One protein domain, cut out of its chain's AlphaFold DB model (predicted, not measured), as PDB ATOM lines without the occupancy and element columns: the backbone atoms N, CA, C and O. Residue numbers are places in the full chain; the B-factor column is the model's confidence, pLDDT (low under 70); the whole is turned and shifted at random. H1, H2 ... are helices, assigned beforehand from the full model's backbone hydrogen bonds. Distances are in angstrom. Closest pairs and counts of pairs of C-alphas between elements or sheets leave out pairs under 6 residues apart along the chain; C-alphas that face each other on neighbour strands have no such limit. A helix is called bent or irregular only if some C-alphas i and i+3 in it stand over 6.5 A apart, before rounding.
ATOM      1  N   ARG A 112     184.100 207.810 215.949       79.12
ATOM      2  CA  ARG A 112     184.493 208.636 217.105       79.12
ATOM      3  C   ARG A 112     183.306 209.290 217.803       79.12
ATOM      4  O   ARG A 112     183.284 209.351 219.027       79.12
ATOM      5  N   PHE A 113     182.337 209.752 217.025       88.19
ATOM      6  CA  PHE A 113     181.128 210.401 217.517       88.19
ATOM      7  C   PHE A 113     180.242 209.433 218.321       88.19
ATOM      8  O   PHE A 113     179.571 209.856 219.256       88.19
ATOM      9  N   PHE A 114     180.318 208.127 218.034       90.56
ATOM     10  CA  PHE A 114     179.583 207.074 218.741       90.56
ATOM     11  C   PHE A 114     180.422 206.260 219.744       90.56
ATOM     12  O   PHE A 114     179.932 205.268 220.280       90.56
ATOM     13  N   THR A 115     181.655 206.680 220.051       89.19
ATOM     14  CA  THR A 115     182.586 205.926 220.921       89.19
ATOM     15  C   THR A 115     181.966 205.530 222.266       89.19
ATOM     16  O   THR A 115     182.217 204.437 222.773       89.19
ATOM     17  N   ASP A 116     181.169 206.410 222.875       90.38
ATOM     18  CA  ASP A 116     180.551 206.143 224.178       90.38
ATOM     19  C   ASP A 116     179.499 205.023 224.098       90.38
ATOM     20  O   ASP A 116     179.424 204.174 224.990       90.38
ATOM     21  N   LEU A 117     178.752 204.962 222.990       92.88
ATOM     22  CA  LEU A 117     177.783 203.902 222.712       92.88
ATOM     23  C   LEU A 117     178.511 202.579 222.440       92.88
ATOM     24  O   LEU A 117     178.118 201.546 222.980       92.88
ATOM     25  N   GLU A 118     179.601 202.607 221.661       91.12
ATOM     26  CA  GLU A 118     180.437 201.425 221.398       91.12
ATOM     27  C   GLU A 118     180.989 200.834 222.700       91.12
ATOM     28  O   GLU A 118     180.864 199.633 222.941       91.12
ATOM     29  N   LYS A 119     181.546 201.675 223.581       91.38
ATOM     30  CA  LYS A 119     182.057 201.251 224.894       91.38
ATOM     31  C   LYS A 119     180.970 200.621 225.757       91.38
ATOM     32  O   LYS A 119     181.237 199.622 226.427       91.38
ATOM     33  N   PHE A 120     179.763 201.189 225.754       94.00
ATOM     34  CA  PHE A 120     178.640 200.638 226.507       94.00
ATOM     35  C   PHE A 120     178.234 199.256 225.979       94.00
ATOM     36  O   PHE A 120     178.176 198.306 226.759       94.00
ATOM     37  N   VAL A 121     178.038 199.113 224.662       94.31
ATOM     38  CA  VAL A 121     177.674 197.831 224.031       94.31
ATOM     39  C   VAL A 121     178.749 196.773 224.267       94.31
ATOM     40  O   VAL A 121     178.428 195.689 224.741       94.31
ATOM     41  N   LEU A 122     180.027 197.099 224.052       91.69
ATOM     42  CA  LEU A 122     181.139 196.183 224.327       91.69
ATOM     43  C   LEU A 122     181.205 195.784 225.808       91.69
ATOM     44  O   LEU A 122     181.478 194.630 226.134       91.69
ATOM     45  N   GLY A 123     180.941 196.724 226.719       92.25
ATOM     46  CA  GLY A 123     180.887 196.460 228.154       92.25
ATOM     47  C   GLY A 123     179.785 195.470 228.541       92.25
ATOM     48  O   GLY A 123     180.008 194.631 229.416       92.25
ATOM     49  N   ILE A 124     178.623 195.546 227.885       94.56
ATOM     50  CA  ILE A 124     177.518 194.597 228.061       94.56
ATOM     51  C   ILE A 124     177.854 193.251 227.413       94.56
ATOM     52  O   ILE A 124     177.795 192.237 228.103       94.56
ATOM     53  N   ASP A 125     178.281 193.231 226.151       93.56
ATOM     54  CA  ASP A 125     178.598 192.008 225.400       93.56
ATOM     55  C   ASP A 125     179.697 191.169 226.070       93.56
ATOM     56  O   ASP A 125     179.657 189.939 226.045       93.56
ATOM     57  N   ASN A 126     180.680 191.818 226.702       92.50
ATOM     58  CA  ASN A 126     181.738 191.126 227.439       92.50
ATOM     59  C   ASN A 126     181.232 190.467 228.730       92.50
ATOM     60  O   ASN A 126     181.769 189.441 229.145       92.50
ATOM     61  N   LYS A 127     180.223 191.057 229.383       93.94
ATOM     62  CA  LYS A 127     179.617 190.504 230.602       93.94
ATOM     63  C   LYS A 127     178.525 189.484 230.288       93.94
ATOM     64  O   LYS A 127     178.352 188.543 231.054       93.94
ATOM     65  N   ILE A 128     177.806 189.674 229.183       93.75
ATOM     66  CA  ILE A 128     176.694 188.843 228.718       93.75
ATOM     67  C   ILE A 128     177.019 188.350 227.298       93.75
ATOM     68  O   ILE A 128     176.557 188.932 226.312       93.75
ATOM     69  N   PRO A 129     177.814 187.274 227.158       89.69
ATOM     70  CA  PRO A 129     178.179 186.729 225.853       89.69
ATOM     71  C   PRO A 129     176.971 186.320 225.002       89.69
ATOM     72  O   PRO A 129     177.062 186.329 223.780       89.69
ATOM     73  N   GLU A 130     175.833 185.990 225.618       88.75
ATOM     74  CA  GLU A 130     174.588 185.666 224.917       88.75
ATOM     75  C   GLU A 130     173.977 186.864 224.176       88.75
ATOM     76  O   GLU A 130     173.204 186.683 223.235       88.75
ATOM     77  N   PHE A 131     174.311 188.089 224.587       91.06
ATOM     78  CA  PHE A 131     173.883 189.307 223.898       91.06
ATOM     79  C   PHE A 131     174.778 189.621 222.703       91.06
ATOM     80  O   PHE A 131     174.311 190.229 221.735       91.06
ATOM     81  N   LYS A 132     176.014 189.117 222.697       85.00
ATOM     82  CA  LYS A 132     176.929 189.257 221.568       85.00
ATOM     83  C   LYS A 132     176.291 188.661 220.311       85.00
ATOM     84  O   LYS A 132     175.942 187.485 220.269       85.00
ATOM     85  N   ASN A 133     176.135 189.481 219.271       81.69
ATOM     86  CA  ASN A 133     175.421 189.175 218.017       81.69
ATOM     87  C   ASN A 133     173.894 189.011 218.115       81.69
ATOM     88  O   ASN A 133     173.262 188.769 217.086       81.69
ATOM     89  N   SER A 134     173.273 189.180 219.286       85.94
ATOM     90  CA  SER A 134     171.814 189.072 219.444       85.94
ATOM     91  C   SER A 134     171.056 190.037 218.530       85.94
ATOM     92  O   SER A 134     170.048 189.654 217.936       85.94
ATOM     93  N   PHE A 135     171.589 191.247 218.335       87.06
ATOM     94  CA  PHE A 135     171.039 192.224 217.399       87.06
ATOM     95  C   PHE A 135     171.080 191.718 215.957       87.06
ATOM     96  O   PHE A 135     170.051 191.679 215.291       87.06
ATOM     97  N   ASN A 136     172.232 191.222 215.492       83.75
ATOM     98  CA  ASN A 136     172.344 190.632 214.157       83.75
ATOM     99  C   ASN A 136     171.357 189.473 213.987       83.75
ATOM    100  O   ASN A 136     170.660 189.420 212.979       83.75
ATOM    101  N   LEU A 137     171.238 188.579 214.970       82.75
ATOM    102  CA  LEU A 137     170.277 187.473 214.933       82.75
ATOM    103  C   LEU A 137     168.826 187.960 214.845       82.75
ATOM    104  O   LEU A 137     168.037 187.399 214.082       82.75
ATOM    105  N   PHE A 138     168.500 189.037 215.559       83.94
ATOM    106  CA  PHE A 138     167.205 189.702 215.476       83.94
ATOM    107  C   PHE A 138     166.919 190.256 214.066       83.94
ATOM    108  O   PHE A 138     165.807 190.054 213.571       83.94
ATOM    109  N   LEU A 139     167.897 190.874 213.387       82.38
ATOM    110  CA  LEU A 139     167.739 191.335 211.994       82.38
ATOM    111  C   LEU A 139     167.632 190.162 211.000       82.38
ATOM    112  O   LEU A 139     166.931 190.249 209.996       82.38
ATOM    113  N   ASN A 140     168.329 189.061 211.292       75.38
ATOM    114  CA  ASN A 140     168.534 187.917 210.402       75.38
ATOM    115  C   ASN A 140     167.368 186.943 210.263       75.38
ATOM    116  O   ASN A 140     167.377 186.128 209.341       75.38
ATOM    117  N   ASP A 141     166.397 186.986 211.173       64.31
ATOM    118  CA  ASP A 141     165.205 186.125 211.152       64.31
ATOM    119  C   ASP A 141     165.480 184.605 211.168       64.31
ATOM    120  O   ASP A 141     164.561 183.808 210.990       64.31
ATOM    121  N   LYS A 142     166.733 184.178 211.378       53.16
ATOM    122  CA  LYS A 142     167.165 182.796 211.112       53.16
ATOM    123  C   LYS A 142     167.440 181.928 212.335       53.16
ATOM    124  O   LYS A 142     167.536 180.722 212.157       53.16
ATOM    125  N   ASN A 143     167.504 182.473 213.551       54.53
ATOM    126  CA  ASN A 143     167.827 181.676 214.738       54.53
ATOM    127  C   ASN A 143     166.862 181.933 215.896       54.53
ATOM    128  O   ASN A 143     166.642 183.068 216.310       54.53
ATOM    129  N   LYS A 144     166.339 180.839 216.448       63.56
ATOM    130  CA  LYS A 144     165.622 180.806 217.718       63.56
ATOM    131  C   LYS A 144     166.679 180.866 218.821       63.56
ATOM    132  O   LYS A 144     167.373 179.878 219.056       63.56
ATOM    133  N   LEU A 145     166.893 182.040 219.414       72.88
ATOM    134  CA  LEU A 145     167.785 182.136 220.567       72.88
ATOM    135  C   LEU A 145     167.035 181.571 221.777       72.88
ATOM    136  O   LEU A 145     165.953 182.052 222.110       72.88
ATOM    137  N   GLU A 146     167.588 180.536 222.404       80.38
ATOM    138  CA  GLU A 146     167.009 179.918 223.595       80.38
ATOM    139  C   GLU A 146     167.961 180.093 224.781       80.38
ATOM    140  O   GLU A 146     169.149 179.779 224.699       80.38
ATOM    141  N   LEU A 147     167.438 180.609 225.895       85.31
ATOM    142  CA  LEU A 147     168.177 180.807 227.135       85.31
ATOM    143  C   LEU A 147     167.631 179.904 228.234       85.31
ATOM    144  O   LEU A 147     166.463 179.983 228.626       85.31
ATOM    145  N   THR A 148     168.524 179.105 228.815       87.25
ATOM    146  CA  THR A 148     168.207 178.319 230.011       87.25
ATOM    147  C   THR A 148     167.847 179.239 231.179       87.25
ATOM    148  O   THR A 148     168.365 180.351 231.289       87.25
ATOM    149  N   LEU A 149     167.020 178.769 232.118       85.62
ATOM    150  CA  LEU A 149     166.696 179.534 233.329       85.62
ATOM    151  C   LEU A 149     167.945 180.000 234.097       85.62
ATOM    152  O   LEU A 149     167.959 181.100 234.647       85.62
ATOM    153  N   LYS A 150     168.994 179.167 234.135       87.56
ATOM    154  CA  LYS A 150     170.261 179.500 234.796       87.56
ATOM    155  C   LYS A 150     170.936 180.692 234.114       87.56
ATOM    156  O   LYS A 150     171.316 181.629 234.808       87.56
ATOM    157  N   SER A 151     171.021 180.681 232.782       88.06
ATOM    158  CA  SER A 151     171.544 181.809 231.999       88.06
ATOM    159  C   SER A 151     170.711 183.068 232.226       88.06
ATOM    160  O   SER A 151     171.264 184.117 232.524       88.06
ATOM    161  N   ARG A 152     169.377 182.959 232.194       91.81
ATOM    162  CA  ARG A 152     168.475 184.100 232.413       91.81
ATOM    163  C   ARG A 152     168.668 184.756 233.783       91.81
ATOM    164  O   ARG A 152     168.762 185.976 233.854       91.81
ATOM    165  N   LYS A 153     168.775 183.966 234.859       89.81
ATOM    166  CA  LYS A 153     169.048 184.482 236.214       89.81
ATOM    167  C   LYS A 153     170.431 185.125 236.331       89.81
ATOM    168  O   LYS A 153     170.558 186.161 236.970       89.81
ATOM    169  N   ASN A 154     171.445 184.539 235.693       92.38
ATOM    170  CA  ASN A 154     172.789 185.114 235.663       92.38
ATOM    171  C   ASN A 154     172.807 186.467 234.933       92.38
ATOM    172  O   ASN A 154     173.355 187.439 235.440       92.38
ATOM    173  N   ILE A 155     172.152 186.554 233.771       93.25
ATOM    174  CA  ILE A 155     172.019 187.812 233.027       93.25
ATOM    175  C   ILE A 155     171.284 188.854 233.868       93.25
ATOM    176  O   ILE A 155     171.729 189.994 233.950       93.25
ATOM    177  N   GLN A 156     170.199 188.458 234.537       93.31
ATOM    178  CA  GLN A 156     169.465 189.333 235.440       93.31
ATOM    179  C   GLN A 156     170.378 189.942 236.519       93.31
ATOM    180  O   GLN A 156     170.428 191.159 236.674       93.31
ATOM    181  N   GLU A 157     171.148 189.113 237.223       93.06
ATOM    182  CA  GLU A 157     172.087 189.563 238.258       93.06
ATOM    183  C   GLU A 157     173.154 190.521 237.700       93.06
ATOM    184  O   GLU A 157     173.502 191.523 238.330       93.06
ATOM    185  N   ILE A 158     173.646 190.266 236.484       94.06
ATOM    186  CA  ILE A 158     174.586 191.162 235.801       94.06
ATOM    187  C   ILE A 158     173.936 192.520 235.506       94.06
ATOM    188  O   ILE A 158     174.563 193.561 235.731       94.06
ATOM    189  N   LEU A 159     172.692 192.535 235.016       94.12
ATOM    190  CA  LEU A 159     171.956 193.767 234.717       94.12
ATOM    191  C   LEU A 159     171.691 194.578 235.993       94.12
ATOM    192  O   LEU A 159     171.959 195.777 236.009       94.12
ATOM    193  N   GLN A 160     171.284 193.939 237.093       92.81
ATOM    194  CA  GLN A 160     171.079 194.610 238.389       92.81
ATOM    195  C   GLN A 160     172.322 195.361 238.869       92.81
ATOM    196  O   GLN A 160     172.227 196.469 239.391       92.81
ATOM    197  N   ASN A 161     173.498 194.773 238.652       92.56
ATOM    198  CA  ASN A 161     174.777 195.340 239.072       92.56
ATOM    199  C   ASN A 161     175.414 196.270 238.026       92.56
ATOM    200  O   ASN A 161     176.485 196.842 238.261       92.56
ATOM    201  N   THR A 162     174.794 196.430 236.857       93.75
ATOM    202  CA  THR A 162     175.312 197.295 235.800       93.75
ATOM    203  C   THR A 162     174.920 198.743 236.063       93.75
ATOM    204  O   THR A 162     173.758 199.067 236.287       93.75
ATOM    205  N   LYS A 163     175.915 199.633 236.036       91.69
ATOM    206  CA  LYS A 163     175.711 201.080 236.140       91.69
ATOM    207  C   LYS A 163     175.530 201.675 234.749       91.69
ATOM    208  O   LYS A 163     176.225 201.276 233.818       91.69
ATOM    209  N   ILE A 164     174.644 202.657 234.648       90.88
ATOM    210  CA  ILE A 164     174.358 203.413 233.430       90.88
ATOM    211  C   ILE A 164     174.481 204.909 233.735       90.88
ATOM    212  O   ILE A 164     174.121 205.337 234.833       90.88
ATOM    213  N   SER A 165     175.043 205.690 232.809       90.75
ATOM    214  CA  SER A 165     175.121 207.145 232.972       90.75
ATOM    215  C   SER A 165     173.761 207.799 232.679       90.75
ATOM    216  O   SER A 165     172.942 207.197 231.978       90.75
ATOM    217  N   PRO A 166     173.495 209.015 233.183       88.25
ATOM    218  CA  PRO A 166     172.259 209.735 232.880       88.25
ATOM    219  C   PRO A 166     172.018 209.930 231.375       88.25
ATOM    220  O   PRO A 166     170.901 209.726 230.911       88.25
ATOM    221  N   GLU A 167     173.062 210.247 230.607       87.69
ATOM    222  CA  GLU A 167     172.990 210.486 229.159       87.69
ATOM    223  C   GLU A 167     172.639 209.206 228.387       87.69
ATOM    224  O   GLU A 167     171.819 209.205 227.473       87.69
ATOM    225  N   LEU A 168     173.227 208.074 228.789       90.19
ATOM    226  CA  LEU A 168     172.889 206.761 228.240       90.19
ATOM    227  C   LEU A 168     171.471 206.332 228.632       90.19
ATOM    228  O   LEU A 168     170.777 205.684 227.849       90.19
ATOM    229  N   SER A 169     171.031 206.690 229.838       88.25
ATOM    230  CA  SER A 169     169.687 206.382 230.320       88.25
ATOM    231  C   SER A 169     168.601 207.141 229.560       88.25
ATOM    232  O   SER A 169     167.516 206.599 229.389       88.25
ATOM    233  N   SER A 170     168.862 208.372 229.110       88.19
ATOM    234  CA  SER A 170     167.890 209.157 228.338       88.19
ATOM    235  C   SER A 170     167.894 208.832 226.844       88.19
ATOM    236  O   SER A 170     166.974 209.233 226.136       88.19
ATOM    237  N   LEU A 171     168.889 208.082 226.352       89.38
ATOM    238  CA  LEU A 171     169.052 207.765 224.931       89.38
ATOM    239  C   LEU A 171     167.798 207.134 224.318       89.38
ATOM    240  O   LEU A 171     167.375 207.529 223.236       89.38
ATOM    241  N   TYR A 172     167.223 206.131 224.987       88.31
ATOM    242  CA  TYR A 172     166.068 205.419 224.448       88.31
ATOM    243  C   TYR A 172     164.853 206.337 224.329       88.31
ATOM    244  O   TYR A 172     164.211 206.342 223.285       88.31
ATOM    245  N   ASP A 173     164.573 207.137 225.358       86.19
ATOM    246  CA  ASP A 173     163.450 208.075 225.343       86.19
ATOM    247  C   ASP A 173     163.674 209.180 224.296       86.19
ATOM    248  O   ASP A 173     162.775 209.454 223.509       86.19
ATOM    249  N   GLY A 174     164.899 209.703 224.171       83.38
ATOM    250  CA  GLY A 174     165.253 210.668 223.124       83.38
ATOM    251  C   GLY A 174     165.114 210.112 221.700       83.38
ATOM    252  O   GLY A 174     164.686 210.829 220.802       83.38
ATOM    253  N   LEU A 175     165.395 208.821 221.473       83.19
ATOM    254  CA  LEU A 175     165.101 208.173 220.184       83.19
ATOM    255  C   LEU A 175     163.596 208.045 219.926       83.19
ATOM    256  O   LEU A 175     163.171 208.063 218.774       83.19
ATOM    257  N   LEU A 176     162.779 207.900 220.975       81.81
ATOM    258  CA  LEU A 176     161.324 207.868 220.829       81.81
ATOM    259  C   LEU A 176     160.724 209.234 220.482       81.81
ATOM    260  O   LEU A 176     159.624 209.271 219.929       81.81
ATOM    261  N   GLU A 177     161.447 210.314 220.768       79.75
ATOM    262  CA  GLU A 177     161.086 211.688 220.412       79.75
ATOM    263  C   GLU A 177     161.505 212.086 218.986       79.75
ATOM    264  O   GLU A 177     161.030 213.106 218.500       79.75
ATOM    265  N   GLN A 178     162.351 211.306 218.298       78.94
ATOM    266  CA  GLN A 178     162.771 211.614 216.918       78.94
ATOM    267  C   GLN A 178     161.606 211.557 215.921       78.94
ATOM    268  O   GLN A 178     160.617 210.906 216.198       78.94
ATOM    269  N   ASP A 179     161.698 212.135 214.727       73.06
ATOM    270  CA  ASP A 179     160.618 211.996 213.724       73.06
ATOM    271  C   ASP A 179     160.696 210.688 212.902       73.06
ATOM    272  O   ASP A 179     159.737 210.296 212.235       73.06
ATOM    273  N   ASP A 180     161.811 209.957 212.983       79.94
ATOM    274  CA  ASP A 180     162.022 208.696 212.258       79.94
ATOM    275  C   ASP A 180     161.260 207.522 212.922       79.94
ATOM    276  O   ASP A 180     161.746 206.858 213.845       79.94
ATOM    277  N   GLU A 181     160.043 207.248 212.436       80.62
ATOM    278  CA  GLU A 181     159.188 206.144 212.908       80.62
ATOM    279  C   GLU A 181     159.827 204.756 212.754       80.62
ATOM    280  O   GLU A 181     159.558 203.848 213.550       80.62
ATOM    281  N   GLU A 182     160.711 204.573 211.769       81.38
ATOM    282  CA  GLU A 182     161.405 203.306 211.566       81.38
ATOM    283  C   GLU A 182     162.369 203.041 212.732       81.38
ATOM    284  O   GLU A 182     162.317 201.970 213.349       81.38
ATOM    285  N   ILE A 183     163.193 204.026 213.106       82.75
ATOM    286  CA  ILE A 183     164.116 203.916 214.250       82.75
ATOM    287  C   ILE A 183     163.353 203.597 215.537       82.75
ATOM    288  O   ILE A 183     163.740 202.682 216.275       82.75
ATOM    289  N   LYS A 184     162.239 204.295 215.791       85.12
ATOM    290  CA  LYS A 184     161.394 204.040 216.968       85.12
ATOM    291  C   LYS A 184     160.907 202.601 217.006       85.12
ATOM    292  O   LYS A 184     161.012 201.939 218.042       85.12
ATOM    293  N   ALA A 185     160.359 202.124 215.890       85.44
ATOM    294  CA  ALA A 185     159.790 200.791 215.791       85.44
ATOM    295  C   ALA A 185     160.863 199.716 216.003       85.44
ATOM    296  O   ALA A 185     160.678 198.824 216.833       85.44
ATOM    297  N   TYR A 186     162.014 199.817 215.331       86.38
ATOM    298  CA  TYR A 186     163.097 198.841 215.484       86.38
ATOM    299  C   TYR A 186     163.688 198.826 216.894       86.38
ATOM    300  O   TYR A 186     163.903 197.742 217.442       86.38
ATOM    301  N   SER A 187     163.896 199.996 217.504       87.56
ATOM    302  CA  SER A 187     164.405 200.098 218.876       87.56
ATOM    303  C   SER A 187     163.446 199.434 219.870       87.56
ATOM    304  O   SER A 187     163.855 198.573 220.653       87.56
ATOM    305  N   LYS A 188     162.140 199.739 219.764       89.38
ATOM    306  CA  LYS A 188     161.080 199.101 220.562       89.38
ATOM    307  C   LYS A 188     161.056 197.590 220.357       89.38
ATOM    308  O   LYS A 188     161.035 196.836 221.327       89.38
ATOM    309  N   HIS A 189     161.063 197.127 219.108       88.56
ATOM    310  CA  HIS A 189     160.982 195.703 218.791       88.56
ATOM    311  C   HIS A 189     162.175 194.914 219.320       88.56
ATOM    312  O   HIS A 189     161.984 193.820 219.854       88.56
ATOM    313  N   PHE A 190     163.387 195.456 219.205       91.12
ATOM    314  CA  PHE A 190     164.572 194.783 219.717       91.12
ATOM    315  C   PHE A 190     164.597 194.759 221.251       91.12
ATOM    316  O   PHE A 190     164.854 193.705 221.838       91.12
ATOM    317  N   TYR A 191     164.202 195.856 221.905       92.81
ATOM    318  CA  TYR A 191     163.984 195.878 223.352       92.81
ATOM    319  C   TYR A 191     162.987 194.792 223.788       92.81
ATOM    320  O   TYR A 191     163.289 193.985 224.668       92.81
ATOM    321  N   TYR A 192     161.821 194.709 223.141       90.00
ATOM    322  CA  TYR A 192     160.823 193.688 223.466       90.00
ATOM    323  C   TYR A 192     161.324 192.269 223.201       90.00
ATOM    324  O   TYR A 192     161.022 191.368 223.986       90.00
ATOM    325  N   TYR A 193     162.097 192.065 222.134       88.62
ATOM    326  CA  TYR A 193     162.747 190.791 221.841       88.62
ATOM    327  C   TYR A 193     163.663 190.362 222.998       88.62
ATOM    328  O   TYR A 193     163.498 189.257 223.517       88.62
ATOM    329  N   LEU A 194     164.554 191.239 223.472       90.75
ATOM    330  CA  LEU A 194     165.450 190.943 224.598       90.75
ATOM    331  C   LEU A 194     164.684 190.708 225.906       90.75
ATOM    332  O   LEU A 194     164.956 189.744 226.622       90.75
ATOM    333  N   SER A 195     163.678 191.533 226.196       90.81
ATOM    334  CA  SER A 195     162.846 191.379 227.393       90.81
ATOM    335  C   SER A 195     162.089 190.050 227.389       90.81
ATOM    336  O   SER A 195     162.077 189.333 228.389       90.81
ATOM    337  N   LYS A 196     161.500 189.651 226.253       87.69
ATOM    338  CA  LYS A 196     160.824 188.349 226.124       87.69
ATOM    339  C   LYS A 196     161.797 187.184 226.239       87.69
ATOM    340  O   LYS A 196     161.478 186.208 226.923       87.69
ATOM    341  N   LEU A 197     162.975 187.301 225.635       87.81
ATOM    342  CA  LEU A 197     164.040 186.310 225.730       87.81
ATOM    343  C   LEU A 197     164.465 186.083 227.192       87.81
ATOM    344  O   LEU A 197     164.608 184.939 227.621       87.81
ATOM    345  N   LEU A 198     164.582 187.151 227.985       89.31
ATOM    346  CA  LEU A 198     164.920 187.063 229.407       89.31
ATOM    347  C   LEU A 198     163.772 186.580 230.293       89.31
ATOM    348  O   LEU A 198     164.021 185.876 231.264       89.31
ATOM    349  N   ILE A 199     162.519 186.913 229.985       87.62
ATOM    350  CA  ILE A 199     161.377 186.483 230.806       87.62
ATOM    351  C   ILE A 199     161.048 185.008 230.548       87.62
ATOM    352  O   ILE A 199     160.876 184.238 231.494       87.62
ATOM    353  N   SER A 200     160.977 184.619 229.273       82.75
ATOM    354  CA  SER A 200     160.428 183.327 228.834       82.75
ATOM    355  C   SER A 200     161.464 182.335 228.306       82.75
ATOM    356  O   SER A 200     161.130 181.180 228.079       82.75
ATOM    357  N   GLY A 201     162.723 182.747 228.116       80.50
ATOM    358  CA  GLY A 201     163.794 181.869 227.625       80.50
ATOM    359  C   GLY A 201     163.720 181.533 226.145       80.50
ATOM    360  O   GLY A 201     164.653 180.928 225.633       80.50
ATOM    361  N   ASN A 202     162.662 181.933 225.446       77.44
ATOM    362  CA  ASN A 202     162.480 181.648 224.035       77.44
ATOM    363  C   ASN A 202     161.661 182.755 223.372       77.44
ATOM    364  O   ASN A 202     160.691 183.239 223.950       77.44
ATOM    365  N   VAL A 203     162.017 183.132 222.147       69.62
ATOM    366  CA  VAL A 203     161.245 184.098 221.365       69.62
ATOM    367  C   VAL A 203     160.887 183.485 220.019       69.62
ATOM    368  O   VAL A 203     161.722 183.383 219.125       69.62
ATOM    369  N   ASP A 204     159.620 183.104 219.863       61.72
ATOM    370  CA  ASP A 204     159.052 182.785 218.554       61.72
ATOM    371  C   ASP A 204     158.490 184.075 217.936       61.72
ATOM    372  O   ASP A 204     157.528 184.663 218.449       61.72
ATOM    373  N   LYS A 205     159.100 184.556 216.843       52.84
ATOM    374  CA  LYS A 205     158.729 185.835 216.206       52.84
ATOM    375  C   LYS A 205     157.263 185.873 215.746       52.84
ATOM    376  O   LYS A 205     156.690 186.962 215.693       52.84
ATOM    377  N   LYS A 206     156.616 184.717 215.515       51.50
ATOM    378  CA  LYS A 206     155.170 184.637 215.215       51.50
ATOM    379  C   LYS A 206     154.283 185.218 216.328       51.50
ATOM    380  O   LYS A 206     153.239 185.785 216.026       51.50
ATOM    381  N   ASN A 207     154.709 185.151 217.593       47.78
ATOM    382  CA  ASN A 207     153.987 185.759 218.721       47.78
ATOM    383  C   ASN A 207     154.354 187.234 218.958       47.78
ATOM    384  O   ASN A 207     153.563 187.977 219.545       47.78
ATOM    385  N   LEU A 208     155.520 187.682 218.476       52.84
ATOM    386  CA  LEU A 208     155.938 189.083 218.566       52.84
ATOM    387  C   LEU A 208     155.054 189.962 217.664       52.84
ATOM    388  O   LEU A 208     154.528 190.964 218.134       52.84
ATOM    389  N   GLN A 209     154.784 189.530 216.423       47.62
ATOM    390  CA  GLN A 209     153.880 190.241 215.503       47.62
ATOM    391  C   GLN A 209     152.457 190.396 216.060       47.62
ATOM    392  O   GLN A 209     151.892 191.478 215.957       47.62
ATOM    393  N   ASN A 210     151.901 189.376 216.723       41.41
ATOM    394  CA  ASN A 210     150.555 189.451 217.312       41.41
ATOM    395  C   ASN A 210     150.473 190.362 218.550       41.41
ATOM    396  O   ASN A 210     149.420 190.932 218.813       41.41
ATOM    397  N   THR A 211     151.573 190.519 219.295       43.25
ATOM    398  CA  THR A 211     151.639 191.457 220.434       43.25
ATOM    399  C   THR A 211     151.858 192.900 219.953       43.25
ATOM    400  O   THR A 211     151.383 193.837 220.582       43.25
ATOM    401  N   ILE A 212     152.535 193.076 218.812       42.09
ATOM    402  CA  ILE A 212     152.814 194.373 218.173       42.09
ATOM    403  C   ILE A 212     151.591 194.897 217.391       42.09
ATOM    404  O   ILE A 212     151.325 196.093 217.409       42.09
ATOM    405  N   TYR A 298     161.747 188.175 236.504       84.56
ATOM    406  CA  TYR A 298     161.026 189.453 236.585       84.56
ATOM    407  C   TYR A 298     162.007 190.609 236.443       84.56
ATOM    408  O   TYR A 298     162.946 190.678 237.226       84.56
ATOM    409  N   LEU A 299     161.780 191.509 235.488       88.06
ATOM    410  CA  LEU A 299     162.617 192.690 235.285       88.06
ATOM    411  C   LEU A 299     162.074 193.868 236.107       88.06
ATOM    412  O   LEU A 299     160.880 194.154 236.106       88.06
ATOM    413  N   SER A 300     162.959 194.533 236.832       91.75
ATOM    414  CA  SER A 300     162.767 195.823 237.484       91.75
ATOM    415  C   SER A 300     162.970 196.964 236.487       91.75
ATOM    416  O   SER A 300     163.580 196.790 235.430       91.75
ATOM    417  N   ALA A 301     162.542 198.171 236.866       91.19
ATOM    418  CA  ALA A 301     162.717 199.370 236.046       91.19
ATOM    419  C   ALA A 301     164.187 199.636 235.664       91.19
ATOM    420  O   ALA A 301     164.458 200.119 234.568       91.19
ATOM    421  N   HIS A 302     165.142 199.299 236.540       93.00
ATOM    422  CA  HIS A 302     166.574 199.468 236.263       93.00
ATOM    423  C   HIS A 302     167.070 198.513 235.171       93.00
ATOM    424  O   HIS A 302     167.747 198.934 234.236       93.00
ATOM    425  N   GLU A 303     166.694 197.235 235.250       94.25
ATOM    426  CA  GLU A 303     167.067 196.238 234.239       94.25
ATOM    427  C   GLU A 303     166.399 196.546 232.892       94.25
ATOM    428  O   GLU A 303     167.057 196.479 231.855       94.25
ATOM    429  N   GLU A 304     165.124 196.950 232.898       93.44
ATOM    430  CA  GLU A 304     164.424 197.401 231.688       93.44
ATOM    431  C   GLU A 304     165.122 198.597 231.039       93.44
ATOM    432  O   GLU A 304     165.284 198.627 229.820       93.44
ATOM    433  N   ASN A 305     165.571 199.563 231.842       94.25
ATOM    434  CA  ASN A 305     166.287 200.732 231.353       94.25
ATOM    435  C   ASN A 305     167.616 200.352 230.676       94.25
ATOM    436  O   ASN A 305     167.909 200.821 229.580       94.25
ATOM    437  N   ILE A 306     168.382 199.424 231.257       95.75
ATOM    438  CA  ILE A 306     169.614 198.925 230.623       95.75
ATOM    439  C   ILE A 306     169.309 198.242 229.288       95.75
ATOM    440  O   ILE A 306     170.022 198.472 228.311       95.75
ATOM    441  N   LEU A 307     168.253 197.425 229.216       95.25
ATOM    442  CA  LEU A 307     167.857 196.757 227.972       95.25
ATOM    443  C   LEU A 307     167.408 197.754 226.903       95.25
ATOM    444  O   LEU A 307     167.779 197.602 225.738       95.25
ATOM    445  N   LYS A 308     166.650 198.784 227.290       95.19
ATOM    446  CA  LYS A 308     166.259 199.897 226.417       95.19
ATOM    447  C   LYS A 308     167.484 200.613 225.856       95.19
ATOM    448  O   LYS A 308     167.629 200.702 224.638       95.19
ATOM    449  N   THR A 309     168.409 201.045 226.712       95.12
ATOM    450  CA  THR A 309     169.637 201.718 226.273       95.12
ATOM    451  C   THR A 309     170.507 200.820 225.405       95.12
ATOM    452  O   THR A 309     171.002 201.271 224.374       95.12
ATOM    453  N   TYR A 310     170.686 199.549 225.773       96.06
ATOM    454  CA  TYR A 310     171.451 198.598 224.964       96.06
ATOM    455  C   TYR A 310     170.832 198.434 223.573       96.06
ATOM    456  O   TYR A 310     171.549 198.453 222.572       96.06
ATOM    457  N   SER A 311     169.501 198.361 223.504       94.50
ATOM    458  CA  SER A 311     168.767 198.254 222.241       94.50
ATOM    459  C   SER A 311     168.953 199.488 221.362       94.50
ATOM    460  O   SER A 311     169.289 199.361 220.184       94.50
ATOM    461  N   ALA A 312     168.812 200.674 221.957       93.12
ATOM    462  CA  ALA A 312     169.059 201.951 221.301       93.12
ATOM    463  C   ALA A 312     170.498 202.059 220.771       93.12
ATOM    464  O   ALA A 312     170.706 202.403 219.608       93.12
ATOM    465  N   CYS A 313     171.497 201.704 221.587       94.00
ATOM    466  CA  CYS A 313     172.901 201.735 221.178       94.00
ATOM    467  C   CYS A 313     173.170 200.781 220.008       94.00
ATOM    468  O   CYS A 313     173.792 201.189 219.032       94.00
ATOM    469  N   CYS A 314     172.683 199.536 220.069       93.00
ATOM    470  CA  CYS A 314     172.869 198.561 218.991       93.00
ATOM    471  C   CYS A 314     172.287 199.058 217.663       93.00
ATOM    472  O   CYS A 314     172.945 198.948 216.627       93.00
ATOM    473  N   LEU A 315     171.087 199.645 217.700       91.56
ATOM    474  CA  LEU A 315     170.439 200.209 216.519       91.56
ATOM    475  C   LEU A 315     171.237 201.380 215.932       91.56
ATOM    476  O   LEU A 315     171.535 201.379 214.738       91.56
ATOM    477  N   MET A 316     171.626 202.348 216.767       89.94
ATOM    478  CA  MET A 316     172.373 203.530 216.326       89.94
ATOM    479  C   MET A 316     173.744 203.163 215.759       89.94
ATOM    480  O   MET A 316     174.123 203.643 214.690       89.94
ATOM    481  N   LEU A 317     174.468 202.268 216.434       91.00
ATOM    482  CA  LEU A 317     175.753 201.775 215.951       91.00
ATOM    483  C   LEU A 317     175.592 201.036 214.625       91.00
ATOM    484  O   LEU A 317     176.370 201.266 213.705       91.00
ATOM    485  N   ASN A 318     174.572 200.194 214.480       89.12
ATOM    486  CA  ASN A 318     174.342 199.481 213.230       89.12
ATOM    487  C   ASN A 318     174.010 200.425 212.061       89.12
ATOM    488  O   ASN A 318     174.564 200.245 210.978       89.12
ATOM    489  N   LYS A 319     173.162 201.436 212.290       87.12
ATOM    490  CA  LYS A 319     172.707 202.368 211.244       87.12
ATOM    491  C   LYS A 319     173.786 203.388 210.856       87.12
ATOM    492  O   LYS A 319     173.944 203.667 209.671       87.12
ATOM    493  N   TYR A 320     174.550 203.919 211.819       89.69
ATOM    494  CA  TYR A 320     175.360 205.128 211.596       89.69
ATOM    495  C   TYR A 320     176.872 204.997 211.834       89.69
ATOM    496  O   TYR A 320     177.618 205.825 211.314       89.69
ATOM    497  N   SER A 321     177.369 203.997 212.574       83.88
ATOM    498  CA  SER A 321     178.799 203.950 212.972       83.88
ATOM    499  C   SER A 321     179.782 203.909 211.794       83.88
ATOM    500  O   SER A 321     180.886 204.450 211.884       83.88
ATOM    501  N   ASN A 322     179.367 203.299 210.678       84.69
ATOM    502  CA  ASN A 322     180.176 203.138 209.468       84.69
ATOM    503  C   ASN A 322     180.025 204.292 208.468       84.69
ATOM    504  O   ASN A 322     180.686 204.282 207.429       84.69
ATOM    505  N   LEU A 323     179.157 205.265 208.747       88.25
ATOM    506  CA  LEU A 323     178.964 206.407 207.865       88.25
ATOM    507  C   LEU A 323     180.013 207.499 208.132       88.25
ATOM    508  O   LEU A 323     180.582 207.598 209.226       88.25
TER     509      LEU A 323
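AT A GLANCE: This is residues 112 to 212 and 298 to 323 of the 759 residues of the protein "DUF4301 family protein" of Fluviispira multicolorata (UniProt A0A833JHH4). A compact cluster of crossed helices is built round H7, which runs through the middle between H1 on one side and H5 on the other, crossing both steeply. H4 also crosses H7, H3 packs where H7 begins and near the last residues of H5, and the low-confidence H6 lies outside H5. The printed part has 127 residues with seven named helices, H1 to H7 in that order, and no named strand; its class is all helix. It is compact, with a radius of gyration of the C-alphas of 13.9 A and spans of 37 by 32 by 25 A.

HOW THE PARTS SIT: H1, residues 112 to 127, touches residues 310 to 317 of H7, residues 301 to 320, at a steep tilt of 50 degrees, opposite ways; their closest C-alphas, of Leu 117 and Cys 313, are 5.6 A apart. H2, residues 134 to 140, only just touches H5, residues 181 to 200, with 3 pairs of C-alphas within 8 A, the closest being Phe 138 and Phe 190 at 7.1 A. H3, residues 149 to 160, touches H7 about perpendicular at 89 degrees, with the closest C-alphas, of Leu 159 and Glu 303, 5.5 A apart. H4, residues 166 to 176, touches H7 at 68 degrees, a steep tilt only just short of about perpendicular; the closest C-alphas, of Tyr 172 and Thr 309, are 5.5 A apart. H5 touches H7 at a steep tilt of 46 degrees, opposite ways, with the closest C-alphas, of Tyr 191 and Ser 311, 5.5 A apart. H6, residues 205 to 212, is close to H5 but not clearly touching, at 7.7 A between the closest C-alphas, of Tyr 193 and Leu 208. H1 and H5 are apart. Every O i to N i+4 pair is within hydrogen-bond range in H2, H3, H5 and H7; H1 has 9 of 12, H4 5 of 7 and H6 3 of 4.

IN THESE COORDINATES: H1 begins at C-alpha 112, (184.493, 208.636, 217.105), and is 23.1 A long; it has a kink of 28 degrees near residue 119 and is irregular, with C-alphas 113 and 116 7.9 A apart. H4 is only just irregular, with C-alphas 169 and 172 7.0 A apart. H5 measures 27.9 A from C-alpha 181, (159.188, 206.144, 212.908). H7 measures 28.1 A and ends at C-alpha 320, (175.360, 205.128, 211.596).

THE WHOLE: The two C-alphas farthest apart, of Lys 150 and Asp 179, are 39.9 A apart. Residues 177 to 182, of which 181 and 182 belong to H5, stand free. Residues 213 to 297 are not printed, and C-alphas 212 and 298 are 20.8 A apart across the cut. Of the links that are printed whole, none is long. The mean pLDDT of the printed part is 84.6, and residues 141 to 144 and 203 to 212 are under 70.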